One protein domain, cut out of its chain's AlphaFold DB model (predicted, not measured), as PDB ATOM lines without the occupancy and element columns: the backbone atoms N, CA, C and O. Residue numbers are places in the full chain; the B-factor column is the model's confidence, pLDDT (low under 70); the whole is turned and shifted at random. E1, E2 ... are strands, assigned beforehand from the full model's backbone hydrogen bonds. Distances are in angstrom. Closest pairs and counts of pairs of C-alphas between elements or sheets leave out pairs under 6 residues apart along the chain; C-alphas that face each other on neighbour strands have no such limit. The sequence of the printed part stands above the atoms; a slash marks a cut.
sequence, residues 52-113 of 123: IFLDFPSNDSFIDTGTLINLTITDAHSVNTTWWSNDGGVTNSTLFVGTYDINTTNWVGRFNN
ATOM      1  N   ILE A  52      54.483  19.461  11.956       89.19
ATOM      2  CA  ILE A  52      53.603  19.023  10.868       89.19
ATOM      3  C   ILE A  52      53.816  19.970   9.697       89.19
ATOM      4  O   ILE A  52      53.688  21.188   9.859       89.19
ATOM      5  N   PHE A  53      54.094  19.406   8.531       90.44
ATOM      6  CA  PHE A  53      54.261  20.127   7.283       90.44
ATOM      7  C   PHE A  53      53.285  19.596   6.231       90.44
ATOM      8  O   PHE A  53      53.021  18.399   6.170       90.44
ATOM      9  N   LEU A  54      52.725  20.511   5.438       91.38
ATOM     10  CA  LEU A  54      51.901  20.188   4.280       91.38
ATOM     11  C   LEU A  54      52.791  20.180   3.043       91.38
ATOM     12  O   LEU A  54      53.188  21.244   2.572       91.38
ATOM     13  N   ASP A  55      53.079  18.990   2.526       93.62
ATOM     14  CA  ASP A  55      53.906  18.821   1.332       93.62
ATOM     15  C   ASP A  55      53.096  19.062   0.059       93.62
ATOM     16  O   ASP A  55      53.563  19.698  -0.889       93.62
ATOM     17  N   PHE A  56      51.856  18.569   0.038       92.06
ATOM     18  CA  PHE A  56      50.954  18.716  -1.097       92.06
ATOM     19  C   PHE A  56      49.493  18.541  -0.663       92.06
ATOM     20  O   PHE A  56      49.215  17.735   0.219       92.06
ATOM     21  N   PRO A  57      48.522  19.215  -1.296       93.00
ATOM     22  CA  PRO A  57      48.677  20.327  -2.235       93.00
ATOM     23  C   PRO A  57      49.140  21.601  -1.524       93.00
ATOM     24  O   PRO A  57      49.216  21.634  -0.300       93.00
ATOM     25  N   SER A  58      49.445  22.662  -2.279       91.12
ATOM     26  CA  SER A  58      49.809  23.959  -1.695       91.12
ATOM     27  C   SER A  58      48.767  24.422  -0.679       91.12
ATOM     28  O   SER A  58      47.567  24.203  -0.865       91.12
ATOM     29  N   ASN A  59      49.213  25.066   0.398       87.88
ATOM     30  CA  ASN A  59      48.303  25.577   1.419       87.88
ATOM     31  C   ASN A  59      47.242  26.520   0.820       87.88
ATOM     32  O   ASN A  59      47.470  27.154  -0.212       87.88
ATOM     33  N   ASP A  60      46.079  26.583   1.467       86.19
ATOM     34  CA  ASP A  60      44.916  27.395   1.083       86.19
ATOM     35  C   ASP A  60      44.366  27.131  -0.334       86.19
ATOM     36  O   ASP A  60      43.619  27.943  -0.888       86.19
ATOM     37  N   SER A  61      44.685  25.981  -0.923       88.31
ATOM     38  CA  SER A  61      44.239  25.607  -2.264       88.31
ATOM     39  C   SER A  61      42.893  24.889  -2.239       88.31
ATOM     40  O   SER A  61      42.572  24.141  -1.313       88.31
ATOM     41  N   PHE A  62      42.104  25.098  -3.294       89.50
ATOM     42  CA  PHE A  62      40.857  24.372  -3.512       89.50
ATOM     43  C   PHE A  62      41.107  23.113  -4.329       89.50
ATOM     44  O   PHE A  62      41.445  23.212  -5.513       89.50
ATOM     45  N   ILE A  63      40.862  21.964  -3.713       89.88
ATOM     46  CA  ILE A  63      41.100  20.647  -4.297       89.88
ATOM     47  C   ILE A  63      39.807  19.865  -4.473       89.88
ATOM     48  O   ILE A  63      38.850  20.030  -3.712       89.88
ATOM     49  N   ASP A  64      39.797  19.036  -5.510       91.00
ATOM     50  CA  ASP A  64      38.713  18.106  -5.786       91.00
ATOM     51  C   ASP A  64      38.926  16.800  -5.011       91.00
ATOM     52  O   ASP A  64      40.048  16.449  -4.619       91.00
ATOM     53  N   THR A  65      37.832  16.074  -4.793       89.94
ATOM     54  CA  THR A  65      37.850  14.760  -4.143       89.94
ATOM     55  C   THR A  65      38.763  13.796  -4.898       89.94
ATOM     56  O   THR A  65      38.891  13.845  -6.120       89.94
ATOM     57  N   GLY A  66      39.437  12.920  -4.158       90.06
ATOM     58  CA  GLY A  66      40.435  11.999  -4.711       90.06
ATOM     59  C   GLY A  66      41.853  12.573  -4.764       90.06
ATOM     60  O   GLY A  66      42.801  11.820  -4.970       90.06
ATOM     61  N   THR A  67      42.033  13.870  -4.498       92.81
ATOM     62  CA  THR A  67      43.365  14.451  -4.286       92.81
ATOM     63  C   THR A  67      43.926  13.987  -2.942       92.81
ATOM     64  O   THR A  67      43.284  14.173  -1.906       92.81
ATOM     65  N   LEU A  68      45.123  13.402  -2.928       93.38
ATOM     66  CA  LEU A  68      45.816  13.098  -1.675       93.38
ATOM     67  C   LEU A  68      46.321  14.384  -1.020       93.38
ATOM     68  O   LEU A  68      46.888  15.246  -1.693       93.38
ATOM     69  N   ILE A  69      46.140  14.491   0.294       92.25
ATOM     70  CA  ILE A  69      46.838  15.487   1.110       92.25
ATOM     71  C   ILE A  69      48.064  14.791   1.687       92.25
ATOM     72  O   ILE A  69      47.911  13.878   2.490       92.25
ATOM     73  N   ASN A  70      49.249  15.203   1.261       93.69
ATOM     74  CA  ASN A  70      50.526  14.681   1.721       93.69
ATOM     75  C   ASN A  70      51.050  15.524   2.884       93.69
ATOM     76  O   ASN A  70      51.122  16.756   2.789       93.69
ATOM     77  N   LEU A  71      51.385  14.843   3.976       92.00
ATOM     78  CA  LEU A  71      51.890  15.453   5.193       92.00
ATOM     79  C   LEU A  71      53.212  14.816   5.601       92.00
ATOM     80  O   LEU A  71      53.360  13.596   5.628       92.00
ATOM     81  N   THR A  72      54.111  15.653   6.100       92.19
ATOM     82  CA  THR A  72      55.277  15.210   6.855       92.19
ATOM     83  C   THR A  72      55.054  15.536   8.324       92.19
ATOM     84  O   THR A  72      54.885  16.699   8.696       92.19
ATOM     85  N   ILE A  73      55.055  14.507   9.174       92.00
ATOM     86  CA  ILE A  73      54.996  14.646  10.631       92.00
ATOM     87  C   ILE A  73      56.309  14.131  11.212       92.00
ATOM     88  O   ILE A  73      56.704  12.995  10.956       92.00
ATOM     89  N   THR A  74      56.986  14.965  11.994       91.69
ATOM     90  CA  THR A  74      58.271  14.626  12.619       91.69
ATOM     91  C   THR A  74      58.269  14.992  14.088       91.69
ATOM     92  O   THR A  74      57.783  16.057  14.461       91.69
ATOM     93  N   ASP A  75      58.895  14.156  14.904       91.69
ATOM     94  CA  ASP A  75      59.101  14.395  16.326       91.69
ATOM     95  C   ASP A  75      60.507  13.920  16.715       91.69
ATOM     96  O   ASP A  75      61.006  12.948  16.145       91.69
ATOM     97  N   ALA A  76      61.161  14.625  17.640       87.19
ATOM     98  CA  ALA A  76      62.526  14.310  18.053       87.19
ATOM     99  C   ALA A  76      62.616  13.030  18.902       87.19
ATOM    100  O   ALA A  76      63.654  12.369  18.877       87.19
ATOM    101  N   HIS A  77      61.552  12.673  19.629       84.62
ATOM    102  CA  HIS A  77      61.550  11.530  20.540       84.62
ATOM    103  C   HIS A  77      60.491  10.479  20.232       84.62
ATOM    104  O   HIS A  77      60.571   9.392  20.797       84.62
ATOM    105  N   SER A  78      59.519  10.781  19.372       84.50
ATOM    106  CA  SER A  78      58.653   9.871  18.603       84.50
ATOM    107  C   SER A  78      57.255  10.463  18.493       84.50
ATOM    108  O   SER A  78      56.768  11.169  19.373       84.50
ATOM    109  N   VAL A  79      56.565  10.133  17.406       86.88
ATOM    110  CA  VAL A  79      55.157  10.491  17.265       86.88
ATOM    111  C   VAL A  79      54.319   9.429  17.979       86.88
ATOM    112  O   VAL A  79      54.309   8.276  17.559       86.88
ATOM    113  N   ASN A  80      53.620   9.809  19.053       83.81
ATOM    114  CA  ASN A  80      52.780   8.885  19.826       83.81
ATOM    115  C   ASN A  80      51.493   8.509  19.069       83.81
ATOM    116  O   ASN A  80      51.285   7.357  18.698       83.81
ATOM    117  N   THR A  81      50.631   9.494  18.803       86.06
ATOM    118  CA  THR A  81      49.381   9.289  18.061       86.06
ATOM    119  C   THR A  81      49.231  10.321  16.957       86.06
ATOM    120  O   THR A  81      49.634  11.474  17.107       86.06
ATOM    121  N   THR A  82      48.628   9.904  15.845       89.31
ATOM    122  CA  THR A  82      48.297  10.769  14.709       89.31
ATOM    123  C   THR A  82      46.844  10.589  14.320       89.31
ATOM    124  O   THR A  82      46.360   9.466  14.184       89.31
ATOM    125  N   TRP A  83      46.152  11.700  14.112       90.19
ATOM    126  CA  TRP A  83      44.780  11.721  13.643       90.19
ATOM    127  C   TRP A  83      44.523  12.978  12.819       90.19
ATOM    128  O   TRP A  83      45.227  13.980  12.944       90.19
ATOM    129  N   TRP A  84      43.502  12.913  11.977       88.31
ATOM    130  CA  TRP A  84      42.987  14.041  11.212       88.31
ATOM    131  C   TRP A  84      41.466  14.093  11.322       88.31
ATOM    132  O   TRP A  84      40.820  13.118  11.702       88.31
ATOM    133  N   SER A  85      40.887  15.242  11.000       86.75
ATOM    134  CA  SER A  85      39.439  15.431  10.990       86.75
ATOM    135  C   SER A  85      39.042  16.292   9.805       86.75
ATOM    136  O   SER A  85      39.721  17.272   9.494       86.75
ATOM    137  N   ASN A  86      37.931  15.930   9.162       85.00
ATOM    138  CA  ASN A  86      37.318  16.690   8.079       85.00
ATOM    139  C   ASN A  86      35.958  17.310   8.403       85.00
ATOM    140  O   ASN A  86      35.333  17.908   7.527       85.00
ATOM    141  N   ASP A  87      35.548  17.250   9.664       84.06
ATOM    142  CA  ASP A  87      34.280  17.780  10.166       84.06
ATOM    143  C   ASP A  87      34.474  18.816  11.287       84.06
ATOM    144  O   ASP A  87      33.570  19.083  12.075       84.06
ATOM    145  N   GLY A  88      35.656  19.440  11.348       78.12
ATOM    146  CA  GLY A  88      35.974  20.460  12.351       78.12
ATOM    147  C   GLY A  88      36.326  19.891  13.728       78.12
ATOM    148  O   GLY A  88      36.232  20.610  14.721       78.12
ATOM    149  N   GLY A  89      36.746  18.627  13.791       82.50
ATOM    150  CA  GLY A  89      37.149  17.943  15.019       82.50
ATOM    151  C   GLY A  89      36.004  17.237  15.743       82.50
ATOM    152  O   GLY A  89      36.157  16.922  16.921       82.50
ATOM    153  N   VAL A  90      34.864  17.014  15.079       85.69
ATOM    154  CA  VAL A  90      33.751  16.236  15.648       85.69
ATOM    155  C   VAL A  90      34.107  14.750  15.646       85.69
ATOM    156  O   VAL A  90      33.867  14.061  16.636       85.69
ATOM    157  N   THR A  91      34.734  14.271  14.572       87.19
ATOM    158  CA  THR A  91      35.283  12.919  14.478       87.19
ATOM    159  C   THR A  91      36.763  12.947  14.121       87.19
ATOM    160  O   THR A  91      37.220  13.742  13.296       87.19
ATOM    161  N   ASN A  92      37.515  12.047  14.758       89.06
ATOM    162  CA  ASN A  92      38.931  11.834  14.489       89.06
ATOM    163  C   ASN A  92      39.104  10.551  13.677       89.06
ATOM    164  O   ASN A  92      38.604   9.492  14.054       89.06
ATOM    165  N   SER A  93      39.855  10.648  12.588       87.56
ATOM    166  CA  SER A  93      40.286   9.527  11.763       87.56
ATOM    167  C   SER A  93      41.768   9.262  11.986       87.56
ATOM    168  O   SER A  93      42.574  10.187  12.032       87.56
ATOM    169  N   THR A  94      42.134   7.989  12.090       90.94
ATOM    170  CA  THR A  94      43.527   7.515  12.122       90.94
ATOM    171  C   THR A  94      43.913   6.802  10.826       90.94
ATOM    172  O   THR A  94      44.987   6.212  10.737       90.94
ATOM    173  N   LEU A  95      43.034   6.823   9.817       91.50
ATOM    174  CA  LEU A  95      43.273   6.167   8.539       91.50
ATOM    175  C   LEU A  95      44.128   7.064   7.643       91.50
ATOM    176  O   LEU A  95      43.651   8.092   7.160       91.50
ATOM    177  N   PHE A  96      45.361   6.637   7.395       91.25
ATOM    178  CA  PHE A  96      46.290   7.268   6.463       91.25
ATOM    179  C   PHE A  96      46.602   6.326   5.297       91.25
ATOM    180  O   PHE A  96      46.472   5.105   5.404       91.25
ATOM    181  N   VAL A  97      47.015   6.900   4.173       92.50
ATOM    182  CA  VAL A  97      47.668   6.195   3.069       92.50
ATOM    183  C   VAL A  97      49.168   6.453   3.185       92.50
ATOM    184  O   VAL A  97      49.588   7.568   3.478       92.50
ATOM    185  N   GLY A  98      49.990   5.420   2.994       88.88
ATOM    186  CA  GLY A  98      51.423   5.545   3.261       88.88
ATOM    187  C   GLY A  98      51.678   5.856   4.738       88.88
ATOM    188  O   GLY A  98      51.124   5.184   5.607       88.88
ATOM    189  N   THR A  99      52.526   6.846   5.022       87.19
ATOM    190  CA  THR A  99      52.860   7.222   6.403       87.19
ATOM    191  C   THR A  99      51.832   8.191   6.991       87.19
ATOM    192  O   THR A  99      51.227   7.864   8.009       87.19
ATOM    193  N   TYR A 100      51.601   9.348   6.352       91.31
ATOM    194  CA  TYR A 100      50.723  10.405   6.882       91.31
ATOM    195  C   TYR A 100      49.813  11.057   5.826       91.31
ATOM    196  O   TYR A 100      49.244  12.120   6.086       91.31
ATOM    197  N   ASP A 101      49.610  10.424   4.667       93.38
ATOM    198  CA  ASP A 101      48.775  11.011   3.617       93.38
ATOM    199  C   ASP A 101      47.287  10.766   3.887       93.38
ATOM    200  O   ASP A 101      46.868   9.686   4.310       93.38
ATOM    201  N   ILE A 102      46.453  11.760   3.596       93.06
ATOM    202  CA  ILE A 102      45.002  11.685   3.766       93.06
ATOM    203  C   ILE A 102      44.348  11.449   2.408       93.06
ATOM    204  O   ILE A 102      44.504  12.235   1.470       93.06
ATOM    205  N   ASN A 103      43.559  10.378   2.322       92.88
ATOM    206  CA  ASN A 103      42.773  10.069   1.136       92.88
ATOM    207  C   ASN A 103      41.407  10.759   1.177       92.88
ATOM    208  O   ASN A 103      40.560  10.458   2.018       92.88
ATOM    209  N   THR A 104      41.178  11.646   0.210       92.12
ATOM    210  CA  THR A 104      39.949  12.440   0.102       92.12
ATOM    211  C   THR A 104      38.924  11.860  -0.879       92.12
ATOM    212  O   THR A 104      37.920  12.504  -1.170       92.12
ATOM    213  N   THR A 105      39.137  10.648  -1.410       91.75
ATOM    214  CA  THR A 105      38.252  10.023  -2.422       91.75
ATOM    215  C   THR A 105      36.796   9.939  -1.961       91.75
ATOM    216  O   THR A 105      35.884  10.112  -2.762       91.75
ATOM    217  N   ASN A 106      36.573   9.728  -0.660       88.62
ATOM    218  CA  ASN A 106      35.235   9.606  -0.074       88.62
ATOM    219  C   ASN A 106      34.675  10.934   0.457       88.62
ATOM    220  O   ASN A 106      33.655  10.941   1.145       88.62
ATOM    221  N   TRP A 107      35.360  12.052   0.220       88.75
ATOM    222  CA  TRP A 107      34.857  13.366   0.605       88.75
ATOM    223  C   TRP A 107      33.864  13.850  -0.454       88.75
ATOM    224  O   TRP A 107      33.769  13.278  -1.538       88.75
ATOM    225  N   VAL A 108      33.087  14.885  -0.141       86.50
ATOM    226  CA  VAL A 108      32.060  15.409  -1.049       86.50
ATOM    227  C   VAL A 108      32.420  16.829  -1.474       86.50
ATOM    228  O   VAL A 108      32.591  17.708  -0.632       86.50
ATOM    229  N   GLY A 109      32.463  17.055  -2.789       84.06
ATOM    230  CA  GLY A 109      32.623  18.378  -3.394       84.06
ATOM    231  C   GLY A 109      34.056  18.910  -3.404       84.06
ATOM    232  O   GLY A 109      35.009  18.216  -3.073       84.06
ATOM    233  N   ARG A 110      34.205  20.171  -3.812       84.88
ATOM    234  CA  ARG A 110      35.490  20.876  -3.822       84.88
ATOM    235  C   ARG A 110      35.684  21.611  -2.503       84.88
ATOM    236  O   ARG A 110      34.789  22.337  -2.070       84.88
ATOM    237  N   PHE A 111      36.845  21.460  -1.881       83.69
ATOM    238  CA  PHE A 111      37.110  22.000  -0.546       83.69
ATOM    239  C   PHE A 111      38.470  22.686  -0.470       83.69
ATOM    240  O   PHE A 111      39.381  22.407  -1.247       83.69
ATOM    241  N   ASN A 112      38.589  23.621   0.471       83.06
ATOM    242  CA  ASN A 112      39.841  24.307   0.761       83.06
ATOM    243  C   ASN A 112      40.635  23.512   1.807       83.06
ATOM    244  O   ASN A 112      40.087  23.155   2.853       83.06
ATOM    245  N   ASN A 113      41.917  23.250   1.549       76.69
ATOM    246  CA  ASN A 113      42.746  22.417   2.423       76.69
ATOM    247  C   ASN A 113      43.174  23.082   3.753       76.69
ATOM    248  O   ASN A 113      43.677  22.391   4.635       76.69
TER     249      ASN A 113
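AT A GLANCE: This is residues 52 to 113 of the 123 residues of an uncharacterized protein of Candidatus Altiarchaeales archaeon (UniProt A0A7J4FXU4). With little regular structure, the domain is a two-stranded hairpin, E1 and E2, and a long winding stretch, residues 75 to 113, that loops away past the end of E2 and folds back. Two short antiparallel pairings tie it in: residues 102 to 103 with 68 to 69 of E2, and 111 to 112 with 62 to 63. The printed part has 62 residues, no named helix and two strands, E1 then E2, in one antiparallel sheet; the class is all strand, with 12 residues in named elements. It is compact, radius of gyration of the C-alphas 12.0 A, and elongated, spanning 38 by 24 by 19 A.

IN THESE COORDINATES: E2, residues 68 to 74, is 19.0 A long and ends at C-alpha 74 (58.271, 14.626, 12.619). E1, residues 52 to 56, is 12.3 A long and begins at C-alpha 52 (53.603, 19.023, 10.868).

HOW THE PARTS SIT: E1 and E2 are antiparallel neighbours at 150 degrees. C-alphas 52 and 73 face each other at 4.6 A. N 70 and O 56, 2.7 A, are within hydrogen-bond range.

THE WHOLE: The C-alphas farthest apart, of His 77 and Gly 109, are 38.2 A apart. The E1 to E2 link is long, 11 residues. The printed part has no cut, and no printed residue has pLDDT under 70.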